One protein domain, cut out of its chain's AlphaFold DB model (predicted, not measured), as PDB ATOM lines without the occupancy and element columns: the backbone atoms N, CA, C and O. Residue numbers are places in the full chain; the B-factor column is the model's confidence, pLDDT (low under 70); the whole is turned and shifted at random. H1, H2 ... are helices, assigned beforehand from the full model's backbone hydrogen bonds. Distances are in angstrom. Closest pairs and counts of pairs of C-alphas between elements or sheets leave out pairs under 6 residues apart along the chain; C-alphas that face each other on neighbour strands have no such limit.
ATOM      1  N   SER A 359    -119.841  24.512 551.299       83.88
ATOM      2  CA  SER A 359    -119.062  24.697 552.511       83.88
ATOM      3  C   SER A 359    -117.555  24.668 552.180       83.88
ATOM      4  O   SER A 359    -117.123  23.906 551.305       83.88
ATOM      5  N   PRO A 360    -116.710  25.436 552.896       86.06
ATOM      6  CA  PRO A 360    -115.256  25.345 552.753       86.06
ATOM      7  C   PRO A 360    -114.718  23.912 552.893       86.06
ATOM      8  O   PRO A 360    -113.745  23.556 552.230       86.06
ATOM      9  N   GLN A 361    -115.361  23.076 553.718       84.44
ATOM     10  CA  GLN A 361    -114.978  21.675 553.900       84.44
ATOM     11  C   GLN A 361    -115.296  20.830 552.661       84.44
ATOM     12  O   GLN A 361    -114.465  20.018 552.258       84.44
ATOM     13  N   GLN A 362    -116.444  21.055 552.011       81.50
ATOM     14  CA  GLN A 362    -116.806  20.372 550.759       81.50
ATOM     15  C   GLN A 362    -115.813  20.693 549.642       81.50
ATOM     16  O   GLN A 362    -115.316  19.789 548.969       81.50
ATOM     17  N   VAL A 363    -115.470  21.975 549.490       84.31
ATOM     18  CA  VAL A 363    -114.473  22.426 548.510       84.31
ATOM     19  C   VAL A 363    -113.115  21.781 548.791       84.31
ATOM     20  O   VAL A 363    -112.425  21.337 547.874       84.31
ATOM     21  N   GLU A 364    -112.722  21.680 550.060       87.25
ATOM     22  CA  GLU A 364    -111.448  21.077 550.438       87.25
ATOM     23  C   GLU A 364    -111.400  19.559 550.187       87.25
ATOM     24  O   GLU A 364    -110.377  19.055 549.718       87.25
ATOM     25  N   ILE A 365    -112.499  18.838 550.430       84.06
ATOM     26  CA  ILE A 365    -112.625  17.398 550.135       84.06
ATOM     27  C   ILE A 365    -112.539  17.159 548.632       84.06
ATOM     28  O   ILE A 365    -111.726  16.338 548.200       84.06
ATOM     29  N   ALA A 366    -113.293  17.926 547.840       82.38
ATOM     30  CA  ALA A 366    -113.269  17.845 546.383       82.38
ATOM     31  C   ALA A 366    -111.864  18.125 545.824       82.38
ATOM     32  O   ALA A 366    -111.350  17.357 545.009       82.38
ATOM     33  N   ASN A 367    -111.188  19.168 546.321       82.62
ATOM     34  CA  ASN A 367    -109.834  19.522 545.890       82.62
ATOM     35  C   ASN A 367    -108.800  18.437 546.225       82.62
ATOM     36  O   ASN A 367    -107.944  18.120 545.391       82.62
ATOM     37  N   MET A 368    -108.858  17.862 547.432       86.00
ATOM     38  CA  MET A 368    -107.956  16.771 547.816       86.00
ATOM     39  C   MET A 368    -108.232  15.508 547.001       86.00
ATOM     40  O   MET A 368    -107.278  14.902 546.516       86.00
ATOM     41  N   GLY A 369    -109.504  15.142 546.806       80.25
ATOM     42  CA  GLY A 369    -109.903  14.003 545.979       80.25
ATOM     43  C   GLY A 369    -109.400  14.137 544.543       80.25
ATOM     44  O   GLY A 369    -108.683  13.264 544.052       80.25
ATOM     45  N   ALA A 370    -109.664  15.281 543.903       79.25
ATOM     46  CA  ALA A 370    -109.210  15.564 542.543       79.25
ATOM     47  C   ALA A 370    -107.678  15.523 542.418       79.25
ATOM     48  O   ALA A 370    -107.134  14.891 541.511       79.25
ATOM     49  N   THR A 371    -106.957  16.143 543.356       79.19
ATOM     50  CA  THR A 371    -105.487  16.171 543.319       79.19
ATOM     51  C   THR A 371    -104.881  14.777 543.522       79.19
ATOM     52  O   THR A 371    -103.942  14.403 542.817       79.19
ATOM     53  N   MET A 372    -105.433  13.982 544.444       78.88
ATOM     54  CA  MET A 372    -104.996  12.601 544.682       78.88
ATOM     55  C   MET A 372    -105.262  11.710 543.461       78.88
ATOM     56  O   MET A 372    -104.397  10.917 543.082       78.88
ATOM     57  N   LEU A 373    -106.397  11.899 542.780       79.50
ATOM     58  CA  LEU A 373    -106.728  11.201 541.537       79.50
ATOM     59  C   LEU A 373    -105.755  11.552 540.396       79.50
ATOM     60  O   LEU A 373    -105.294  10.668 539.666       79.50
ATOM     61  N   ILE A 374    -105.380  12.829 540.262       77.06
ATOM     62  CA  ILE A 374    -104.377  13.279 539.283       77.06
ATOM     63  C   ILE A 374    -103.006  12.657 539.583       77.06
ATOM     64  O   ILE A 374    -102.322  12.174 538.679       77.06
ATOM     65  N   TRP A 375    -102.586  12.610 540.848       80.69
ATOM     66  CA  TRP A 375    -101.312  11.980 541.219       80.69
ATOM     67  C   TRP A 375    -101.285  10.477 540.941       80.69
ATOM     68  O   TRP A 375    -100.258   9.962 540.501       80.69
ATOM     69  N   ARG A 376    -102.417   9.792 541.132       78.00
ATOM     70  CA  ARG A 376    -102.568   8.367 540.819       78.00
ATOM     71  C   ARG A 376    -102.532   8.102 539.312       78.00
ATOM     72  O   ARG A 376    -101.868   7.171 538.867       78.00
ATOM     73  N   SER A 377    -103.209   8.932 538.521       74.12
ATOM     74  CA  SER A 377    -103.317   8.760 537.062       74.12
ATOM     75  C   SER A 377    -102.059   9.167 536.293       74.12
ATOM     76  O   SER A 377    -101.746   8.565 535.269       74.12
ATOM     77  N   THR A 378    -101.291  10.136 536.792       76.44
ATOM     78  CA  THR A 378    -100.044  10.585 536.145       76.44
ATOM     79  C   THR A 378     -98.872   9.610 536.311       76.44
ATOM     80  O   THR A 378     -97.773   9.897 535.836       76.44
ATOM     81  N   GLY A 379     -99.071   8.462 536.976       70.38
ATOM     82  CA  GLY A 379     -98.053   7.416 537.145       70.38
ATOM     83  C   GLY A 379     -96.827   7.855 537.956       70.38
ATOM     84  O   GLY A 379     -95.829   7.143 538.005       70.38
ATOM     85  N   GLY A 380     -96.878   9.037 538.582       64.00
ATOM     86  CA  GLY A 380     -95.757   9.626 539.315       64.00
ATOM     87  C   GLY A 380     -95.567   9.063 540.723       64.00
ATOM     88  O   GLY A 380     -94.551   9.347 541.362       64.00
ATOM     89  N   VAL A 381     -96.525   8.277 541.217       65.75
ATOM     90  CA  VAL A 381     -96.467   7.648 542.536       65.75
ATOM     91  C   VAL A 381     -96.784   6.171 542.391       65.75
ATOM     92  O   VAL A 381     -97.887   5.819 541.981       65.75
ATOM     93  N   ASP A 382     -95.827   5.315 542.753       74.94
ATOM     94  CA  ASP A 382     -96.099   3.894 542.950       74.94
ATOM     95  C   ASP A 382     -97.239   3.778 543.965       74.94
ATOM     96  O   ASP A 382     -97.093   4.164 545.131       74.94
ATOM     97  N   THR A 383     -98.381   3.251 543.524       67.75
ATOM     98  CA  THR A 383     -99.544   2.983 544.383       67.75
ATOM     99  C   THR A 383     -99.198   2.037 545.534       67.75
ATOM    100  O   THR A 383     -99.858   2.063 546.566       67.75
ATOM    101  N   ASP A 384     -98.109   1.276 545.389       68.25
ATOM    102  CA  ASP A 384     -97.570   0.347 546.386       68.25
ATOM    103  C   ASP A 384     -96.636   1.016 547.406       68.25
ATOM    104  O   ASP A 384     -96.055   0.353 548.271       68.25
ATOM    105  N   SER A 385     -96.449   2.338 547.335       71.38
ATOM    106  CA  SER A 385     -95.635   3.033 548.323       71.38
ATOM    107  C   SER A 385     -96.331   3.027 549.683       71.38
ATOM    108  O   SER A 385     -97.199   3.849 549.954       71.38
ATOM    109  N   SER A 386     -95.851   2.176 550.594       81.62
ATOM    110  CA  SER A 386     -96.260   2.125 552.009       81.62
ATOM    111  C   SER A 386     -96.123   3.458 552.767       81.62
ATOM    112  O   SER A 386     -96.534   3.581 553.922       81.62
ATOM    113  N   LEU A 387     -95.525   4.477 552.141       79.12
ATOM    114  CA  LEU A 387     -95.377   5.821 552.685       79.12
ATOM    115  C   LEU A 387     -96.670   6.644 552.614       79.12
ATOM    116  O   LEU A 387     -96.839   7.540 553.455       79.12
ATOM    117  N   VAL A 388     -97.556   6.341 551.660       86.56
ATOM    118  CA  VAL A 388     -98.859   6.991 551.482       86.56
ATOM    119  C   VAL A 388     -99.944   5.928 551.597       86.56
ATOM    120  O   VAL A 388    -100.005   4.996 550.806       86.56
ATOM    121  N   ASP A 389    -100.800   6.071 552.603       90.75
ATOM    122  CA  ASP A 389    -101.906   5.149 552.836       90.75
ATOM    123  C   ASP A 389    -103.088   5.504 551.924       90.75
ATOM    124  O   ASP A 389    -104.031   6.186 552.326       90.75
ATOM    125  N   TRP A 390    -102.975   5.120 550.651       86.94
ATOM    126  CA  TRP A 390    -103.989   5.391 549.628       86.94
ATOM    127  C   TRP A 390    -105.329   4.745 549.968       86.94
ATOM    128  O   TRP A 390    -106.358   5.396 549.843       86.94
ATOM    129  N   GLY A 391    -105.306   3.503 550.465       89.88
ATOM    130  CA  GLY A 391    -106.519   2.788 550.862       89.88
ATOM    131  C   GLY A 391    -107.272   3.519 551.969       89.88
ATOM    132  O   GLY A 391    -108.483   3.693 551.875       89.88
ATOM    133  N   ARG A 392    -106.553   4.036 552.975       93.19
ATOM    134  CA  ARG A 392    -107.176   4.839 554.029       93.19
ATOM    135  C   ARG A 392    -107.700   6.183 553.528       93.19
ATOM    136  O   ARG A 392    -108.684   6.675 554.069       93.19
ATOM    137  N   PHE A 393    -107.050   6.809 552.545       92.06
ATOM    138  CA  PHE A 393    -107.571   8.042 551.950       92.06
ATOM    139  C   PHE A 393    -108.871   7.788 551.184       92.06
ATOM    140  O   PHE A 393    -109.819   8.534 551.401       92.06
ATOM    141  N   ASP A 394    -108.915   6.743 550.349       89.81
ATOM    142  CA  ASP A 394    -110.104   6.359 549.576       89.81
ATOM    143  C   ASP A 394    -111.278   6.052 550.532       89.81
ATOM    144  O   ASP A 394    -112.348   6.634 550.391       89.81
ATOM    145  N   GLU A 395    -111.039   5.275 551.599       91.56
ATOM    146  CA  GLU A 395    -112.041   4.995 552.642       91.56
ATOM    147  C   GLU A 395    -112.578   6.280 553.291       91.56
ATOM    148  O   GLU A 395    -113.784   6.452 553.411       91.56
ATOM    149  N   LEU A 396    -111.692   7.200 553.694       90.94
ATOM    150  CA  LEU A 396    -112.088   8.467 554.320       90.94
ATOM    151  C   LEU A 396    -112.830   9.397 553.353       90.94
ATOM    152  O   LEU A 396    -113.694  10.153 553.797       90.94
ATOM    153  N   TYR A 397    -112.472   9.372 552.069       90.00
ATOM    154  CA  TYR A 397    -113.119  10.161 551.027       90.00
ATOM    155  C   TYR A 397    -114.540   9.651 550.772       90.00
ATOM    156  O   TYR A 397    -115.482  10.436 550.874       90.00
ATOM    157  N   ASP A 398    -114.697   8.344 550.546       87.94
ATOM    158  CA  ASP A 398    -115.995   7.693 550.335       87.94
ATOM    159  C   ASP A 398    -116.925   7.928 551.528       87.94
ATOM    160  O   ASP A 398    -118.080   8.318 551.379       87.94
ATOM    161  N   ASP A 399    -116.385   7.797 552.735       88.94
ATOM    162  CA  ASP A 399    -117.068   8.096 553.983       88.94
ATOM    163  C   ASP A 399    -117.572   9.546 554.084       88.94
ATOM    164  O   ASP A 399    -118.613   9.795 554.695       88.94
ATOM    165  N   CYS A 400    -116.814  10.520 553.567       84.56
ATOM    166  CA  CYS A 400    -117.255  11.914 553.523       84.56
ATOM    167  C   CYS A 400    -118.345  12.110 552.465       84.56
ATOM    168  O   CYS A 400    -119.324  12.802 552.733       84.56
ATOM    169  N   CYS A 401    -118.200  11.481 551.295       83.25
ATOM    170  CA  CYS A 401    -119.201  11.512 550.230       83.25
ATOM    171  C   CYS A 401    -120.539  10.925 550.689       83.25
ATOM    172  O   CYS A 401    -121.563  11.564 550.495       83.25
ATOM    173  N   LEU A 402    -120.534   9.790 551.395       84.75
ATOM    174  CA  LEU A 402    -121.751   9.188 551.945       84.75
ATOM    175  C   LEU A 402    -122.465  10.103 552.947       84.75
ATOM    176  O   LEU A 402    -123.692  10.160 552.962       84.75
ATOM    177  N   ILE A 403    -121.711  10.829 553.782       83.94
ATOM    178  CA  ILE A 403    -122.298  11.818 554.696       83.94
ATOM    179  C   ILE A 403    -122.907  12.974 553.894       83.94
ATOM    180  O   ILE A 403    -124.008  13.414 554.211       83.94
ATOM    181  N   PHE A 404    -122.236  13.448 552.841       82.50
ATOM    182  CA  PHE A 404    -122.791  14.494 551.983       82.50
ATOM    183  C   PHE A 404    -124.051  14.054 551.253       82.50
ATOM    184  O   PHE A 404    -125.024  14.800 551.276       82.50
ATOM    185  N   ASP A 405    -124.069  12.859 550.671       79.25
ATOM    186  CA  ASP A 405    -125.237  12.328 549.969       79.25
ATOM    187  C   ASP A 405    -126.426  12.171 550.928       79.25
ATOM    188  O   ASP A 405    -127.532  12.610 550.619       79.25
ATOM    189  N   ALA A 406    -126.185  11.661 552.143       80.31
ATOM    190  CA  ALA A 406    -127.214  11.555 553.177       80.31
ATOM    191  C   ALA A 406    -127.780  12.922 553.594       80.31
ATOM    192  O   ALA A 406    -128.976  13.043 553.851       80.31
ATOM    193  N   LEU A 407    -126.936  13.955 553.650       78.06
ATOM    194  CA  LEU A 407    -127.364  15.312 553.983       78.06
ATOM    195  C   LEU A 407    -128.051  16.025 552.801       78.06
ATOM    196  O   LEU A 407    -128.903  16.880 553.026       78.06
ATOM    197  N   MET A 408    -127.706  15.678 551.555       72.25
ATOM    198  CA  MET A 408    -128.328  16.206 550.331       72.25
ATOM    199  C   MET A 408    -129.717  15.609 550.060       72.25
ATOM    200  O   MET A 408    -130.555  16.281 549.457       72.25
ATOM    201  N   ASP A 409    -129.968  14.367 550.490       69.94
ATOM    202  CA  ASP A 409    -131.272  13.699 550.360       69.94
ATOM    203  C   ASP A 409    -132.335  14.269 551.318       69.94
ATOM    204  O   ASP A 409    -133.542  14.153 551.071       69.94
ATOM    205  N   GLU A 410    -131.917  14.935 552.398       62.00
ATOM    206  CA  GLU A 410    -132.826  15.711 553.233       62.00
ATOM    207  C   GLU A 410    -133.190  17.015 552.510       62.00
ATOM    208  O   GLU A 410    -132.326  17.787 552.113       62.00
ATOM    209  N   THR A 411    -134.489  17.302 552.359       52.41
ATOM    210  CA  THR A 411    -135.055  18.496 551.686       52.41
ATOM    211  C   THR A 411    -134.762  19.829 552.400       52.41
ATOM    212  O   THR A 411    -135.575  20.757 552.384       52.41
ATOM    213  N   SER A 412    -133.639  19.919 553.097       62.41
ATOM    214  CA  SER A 412    -133.196  21.073 553.853       62.41
ATOM    215  C   SER A 412    -132.702  22.169 552.898       62.41
ATOM    216  O   SER A 412    -131.964  21.886 551.955       62.41
ATOM    217  N   PRO A 413    -133.085  23.440 553.117       78.81
ATOM    218  CA  PRO A 413    -132.493  24.578 552.421       78.81
ATOM    219  C   PRO A 413    -130.956  24.523 552.439       78.81
ATOM    220  O   PRO A 413    -130.370  24.203 553.476       78.81
ATOM    221  N   LEU A 414    -130.310  24.883 551.323       72.38
ATOM    222  CA  LEU A 414    -128.847  24.837 551.138       72.38
ATOM    223  C   LEU A 414    -128.058  25.510 552.279       72.38
ATOM    224  O   LEU A 414    -126.984  25.044 552.648       72.38
ATOM    225  N   ASP A 415    -128.609  26.558 552.895       71.88
ATOM    226  CA  ASP A 415    -127.975  27.255 554.020       71.88
ATOM    227  C   ASP A 415    -127.892  26.393 555.294       71.88
ATOM    228  O   ASP A 415    -126.901  26.440 556.025       71.88
ATOM    229  N   ILE A 416    -128.914  25.568 555.552       76.38
ATOM    230  CA  ILE A 416    -128.952  24.637 556.690       76.38
ATOM    231  C   ILE A 416    -128.002  23.470 556.436       76.38
ATOM    232  O   ILE A 416    -127.289  23.046 557.346       76.38
ATOM    233  N   LEU A 417    -127.950  22.990 555.193       78.56
ATOM    234  CA  LEU A 417    -127.004  21.964 554.776       78.56
ATOM    235  C   LEU A 417    -125.558  22.430 554.997       78.56
ATOM    236  O   LEU A 417    -124.768  21.731 555.631       78.56
ATOM    237  N   ARG A 418    -125.232  23.644 554.547       80.56
ATOM    238  CA  ARG A 418    -123.907  24.248 554.718       80.56
ATOM    239  C   ARG A 418    -123.516  24.371 556.190       80.56
ATOM    240  O   ARG A 418    -122.418  23.967 556.562       80.56
ATOM    241  N   ALA A 419    -124.415  24.889 557.030       80.94
ATOM    242  CA  ALA A 419    -124.164  25.027 558.465       80.94
ATOM    243  C   ALA A 419    -123.989  23.666 559.158       80.94
ATOM    244  O   ALA A 419    -123.117  23.515 560.014       80.94
ATOM    245  N   THR A 420    -124.786  22.667 558.770       83.38
ATOM    246  CA  THR A 420    -124.690  21.296 559.292       83.38
ATOM    247  C   THR A 420    -123.346  20.673 558.936       83.38
ATOM    248  O   THR A 420    -122.661  20.163 559.814       83.38
ATOM    249  N   ILE A 421    -122.910  20.800 557.682       83.69
ATOM    250  CA  ILE A 421    -121.610  20.291 557.236       83.69
ATOM    251  C   ILE A 421    -120.457  20.972 557.978       83.69
ATOM    252  O   ILE A 421    -119.563  20.296 558.481       83.69
ATOM    253  N   ASP A 422    -120.480  22.303 558.085       83.56
ATOM    254  CA  ASP A 422    -119.399  23.051 558.734       83.56
ATOM    255  C   ASP A 422    -119.303  22.761 560.242       83.56
ATOM    256  O   ASP A 422    -118.232  22.917 560.836       83.56
ATOM    257  N   THR A 423    -120.403  22.320 560.861       85.94
ATOM    258  CA  THR A 423    -120.461  21.964 562.287       85.94
ATOM    259  C   THR A 423    -120.328  20.466 562.557       85.94
ATOM    260  O   THR A 423    -120.147  20.079 563.716       85.94
ATOM    261  N   ASP A 424    -120.341  19.617 561.526       89.19
ATOM    262  CA  ASP A 424    -120.212  18.175 561.688       89.19
ATOM    263  C   ASP A 424    -118.779  17.802 562.113       89.19
ATOM    264  O   ASP A 424    -117.784  17.928 561.382       89.19
ATOM    265  N   PHE A 425    -118.670  17.328 563.355       90.50
ATOM    266  CA  PHE A 425    -117.404  16.908 563.945       90.50
ATOM    267  C   PHE A 425    -116.795  15.699 563.221       90.50
ATOM    268  O   PHE A 425    -115.572  15.593 563.115       90.50
ATOM    269  N   THR A 426    -117.632  14.801 562.702       90.81
ATOM    270  CA  THR A 426    -117.216  13.598 561.980       90.81
ATOM    271  C   THR A 426    -116.556  13.975 560.660       90.81
ATOM    272  O   THR A 426    -115.454  13.496 560.381       90.81
ATOM    273  N   ILE A 427    -117.169  14.878 559.889       89.69
ATOM    274  CA  ILE A 427    -116.586  15.399 558.640       89.69
ATOM    275  C   ILE A 427    -115.263  16.107 558.945       89.69
ATOM    276  O   ILE A 427    -114.239  15.812 558.327       89.69
ATOM    277  N   SER A 428    -115.239  16.960 559.970       92.44
ATOM    278  CA  SER A 428    -114.037  17.692 560.386       92.44
ATOM    279  C   SER A 428    -112.874  16.772 560.795       92.44
ATOM    280  O   SER A 428    -111.706  17.060 560.505       92.44
ATOM    281  N   GLU A 429    -113.165  15.664 561.480       94.12
ATOM    282  CA  GLU A 429    -112.177  14.660 561.880       94.12
ATOM    283  C   GLU A 429    -111.638  13.884 560.671       94.12
ATOM    284  O   GLU A 429    -110.418  13.782 560.496       94.12
ATOM    285  N   LYS A 430    -112.528  13.399 559.795       92.50
ATOM    286  CA  LYS A 430    -112.147  12.685 558.566       92.50
ATOM    287  C   LYS A 430    -111.317  13.574 557.647       92.50
ATOM    288  O   LYS A 430    -110.233  13.177 557.217       92.50
ATOM    289  N   LEU A 431    -111.727  14.829 557.474       93.06
ATOM    290  CA  LEU A 431    -110.989  15.842 556.728       93.06
ATOM    291  C   LEU A 431    -109.577  16.053 557.288       93.06
ATOM    292  O   LEU A 431    -108.607  16.160 556.536       93.06
ATOM    293  N   ARG A 432    -109.416  16.089 558.616       95.44
ATOM    294  CA  ARG A 432    -108.096  16.227 559.251       95.44
ATOM    295  C   ARG A 432    -107.189  15.036 558.940       95.44
ATOM    296  O   ARG A 432    -106.001  15.238 558.665       95.44
ATOM    297  N   GLN A 433    -107.736  13.821 558.957       94.25
ATOM    298  CA  GLN A 433    -107.010  12.603 558.594       94.25
ATOM    299  C   GLN A 433    -106.626  12.610 557.106       94.25
ATOM    300  O   GLN A 433    -105.456  12.391 556.780       94.25
ATOM    301  N   MET A 434    -107.550  12.988 556.219       94.94
ATOM    302  CA  MET A 434    -107.282  13.156 554.787       94.94
ATOM    303  C   MET A 434    -106.159  14.165 554.534       94.94
ATOM    304  O   MET A 434    -105.197  13.842 553.839       94.94
ATOM    305  N   LYS A 435    -106.188  15.345 555.175       94.69
ATOM    306  CA  LYS A 435    -105.105  16.347 555.076       94.69
ATOM    307  C   LYS A 435    -103.758  15.789 555.521       94.69
ATOM    308  O   LYS A 435    -102.717  16.160 554.971       94.69
ATOM    309  N   HIS A 436    -103.738  14.935 556.543       94.44
ATOM    310  CA  HIS A 436    -102.501  14.313 557.004       94.44
ATOM    311  C   HIS A 436    -101.908  13.386 555.935       94.44
ATOM    312  O   HIS A 436    -100.713  13.492 555.639       94.44
ATOM    313  N   ILE A 437    -102.737  12.529 555.330       91.19
ATOM    314  CA  ILE A 437    -102.324  11.629 554.244       91.19
ATOM    315  C   ILE A 437    -101.895  12.444 553.019       91.19
ATOM    316  O   ILE A 437    -100.796  12.243 552.501       91.19
ATOM    317  N   PHE A 438    -102.682  13.450 552.642       91.19
ATOM    318  CA  PHE A 438    -102.405  14.352 551.529       91.19
ATOM    319  C   PHE A 438    -101.039  15.043 551.658       91.19
ATOM    320  O   PHE A 438    -100.226  15.029 550.735       91.19
ATOM    321  N   ARG A 439    -100.712  15.581 552.841       94.06
ATOM    322  CA  ARG A 439     -99.396  16.196 553.100       94.06
ATOM    323  C   ARG A 439     -98.246  15.193 553.028       94.06
ATOM    324  O   ARG A 439     -97.123  15.581 552.708       94.06
ATOM    325  N   ARG A 440     -98.475  13.920 553.374       91.00
ATOM    326  CA  ARG A 440     -97.462  12.864 553.210       91.00
ATOM    327  C   ARG A 440     -97.233  12.563 551.733       91.00
ATOM    328  O   ARG A 440     -96.072  12.499 551.333       91.00
ATOM    329  N   ALA A 441     -98.304  12.458 550.951       87.06
ATOM    330  CA  ALA A 441     -98.240  12.277 549.505       87.06
ATOM    331  C   ALA A 441     -97.504  13.437 548.818       87.06
ATOM    332  O   ALA A 441     -96.541  13.202 548.092       87.06
ATOM    333  N   ASP A 442     -97.849  14.684 549.146       89.56
ATOM    334  CA  ASP A 442     -97.180  15.876 548.608       89.56
ATOM    335  C   ASP A 442     -95.668  15.880 548.903       89.56
ATOM    336  O   ASP A 442     -94.844  16.094 548.011       89.56
ATOM    337  N   ARG A 443     -95.268  15.569 550.147       91.44
ATOM    338  CA  ARG A 443     -93.842  15.458 550.513       91.44
ATOM    339  C   ARG A 443     -93.126  14.350 549.749       91.44
ATOM    340  O   ARG A 443     -91.983  14.547 549.343       91.44
ATOM    341  N   TYR A 444     -93.777  13.204 549.574       88.06
ATOM    342  CA  TYR A 444     -93.227  12.079 548.825       88.06
ATOM    343  C   TYR A 444     -93.015  12.433 547.347       88.06
ATOM    344  O   TYR A 444     -91.945  12.197 546.791       88.06
ATOM    345  N   ILE A 445     -93.995  13.082 546.719       85.38
ATOM    346  CA  ILE A 445     -93.894  13.521 545.323       85.38
ATOM    347  C   ILE A 445     -92.775  14.550 545.164       85.38
ATOM    348  O   ILE A 445     -91.959  14.458 544.243       85.38
ATOM    349  N   LYS A 446     -92.685  15.513 546.089       88.69
ATOM    350  CA  LYS A 446     -91.608  16.509 546.094       88.69
ATOM    351  C   LYS A 446     -90.230  15.863 546.253       88.69
ATOM    352  O   LYS A 446     -89.312  16.260 545.541       88.69
ATOM    353  N   SER A 447     -90.076  14.854 547.115       88.38
ATOM    354  CA  SER A 447     -88.789  14.166 547.304       88.38
ATOM    355  C   SER A 447     -88.390  13.293 546.109       88.38
ATOM    356  O   SER A 447     -87.209  13.209 545.763       88.38
ATOM    357  N   LYS A 448     -89.357  12.683 545.415       85.31
ATOM    358  CA  LYS A 448     -89.117  11.983 544.144       85.31
ATOM    359  C   LYS A 448     -88.615  12.939 543.065       85.31
ATOM    360  O   LYS A 448     -87.611  12.645 542.426       85.31
ATOM    361  N   ARG A 449     -89.240  14.113 542.921       83.50
ATOM    362  CA  ARG A 449     -88.811  15.130 541.942       83.50
ATOM    363  C   ARG A 449     -87.398  15.655 542.208       83.50
ATOM    364  O   ARG A 449     -86.645  15.879 541.265       83.50
ATOM    365  N   THR A 450     -87.017  15.839 543.472       85.62
ATOM    366  CA  THR A 450     -85.662  16.303 543.814       85.62
ATOM    367  C   THR A 450     -84.604  15.211 543.669       85.62
ATOM    368  O   THR A 450     -83.467  15.525 543.329       85.62
ATOM    369  N   SER A 451     -84.957  13.939 543.877       80.62
ATOM    370  CA  SER A 451     -84.029  12.808 543.713       80.62
ATOM    371  C   SER A 451     -83.833  12.390 542.252       80.62
ATOM    372  O   SER A 451     -82.724  12.006 541.884       80.62
TER     373      SER A 451
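What this domain is: This is residues 359 to 451 of the 543 residues of an uncharacterized protein of Venustampulla echinocandica (UniProt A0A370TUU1). Helices H1, H2 and H4 make an up-and-down bundle, each running against the one before it, at crossed angles; short H3 lies at one end. The 93 printed residues hold four named helices, H1 to H4 in order, and no named strand: all helix. The rod spans 51 by 18 by 17 A and is only just loose, close to compact, with a radius of gyration of the C-alphas of 15.0 A.

Where its parts are: H1, residues 360 to 377, begins at C-alpha (-115.256, 25.345, 552.753) and measures 25.8 A. H2 is residues 390 to 409, 28.5 A; H3 is 414 to 423, 14.2 A; H4 is 425 to 451, 39.2 A, ending at C-alpha (-84.029, 12.808, 543.713).

How they stand to each other: H2 touches H4, opposite ways, closest C-alphas Phe 393 and Met 434, 5.9 A. H1 touches H4, the same way, closest C-alphas Ile 365 and Leu 431, 7.0 A. Every O i to N i+4 pair in H1, H2, H3 and H4 is within hydrogen-bond range.

The domain as a whole: The printed part has no cut. The H1 to H2 link is long. Residues 380, 381, 383, 384 and 409 to 412 are under pLDDT 70.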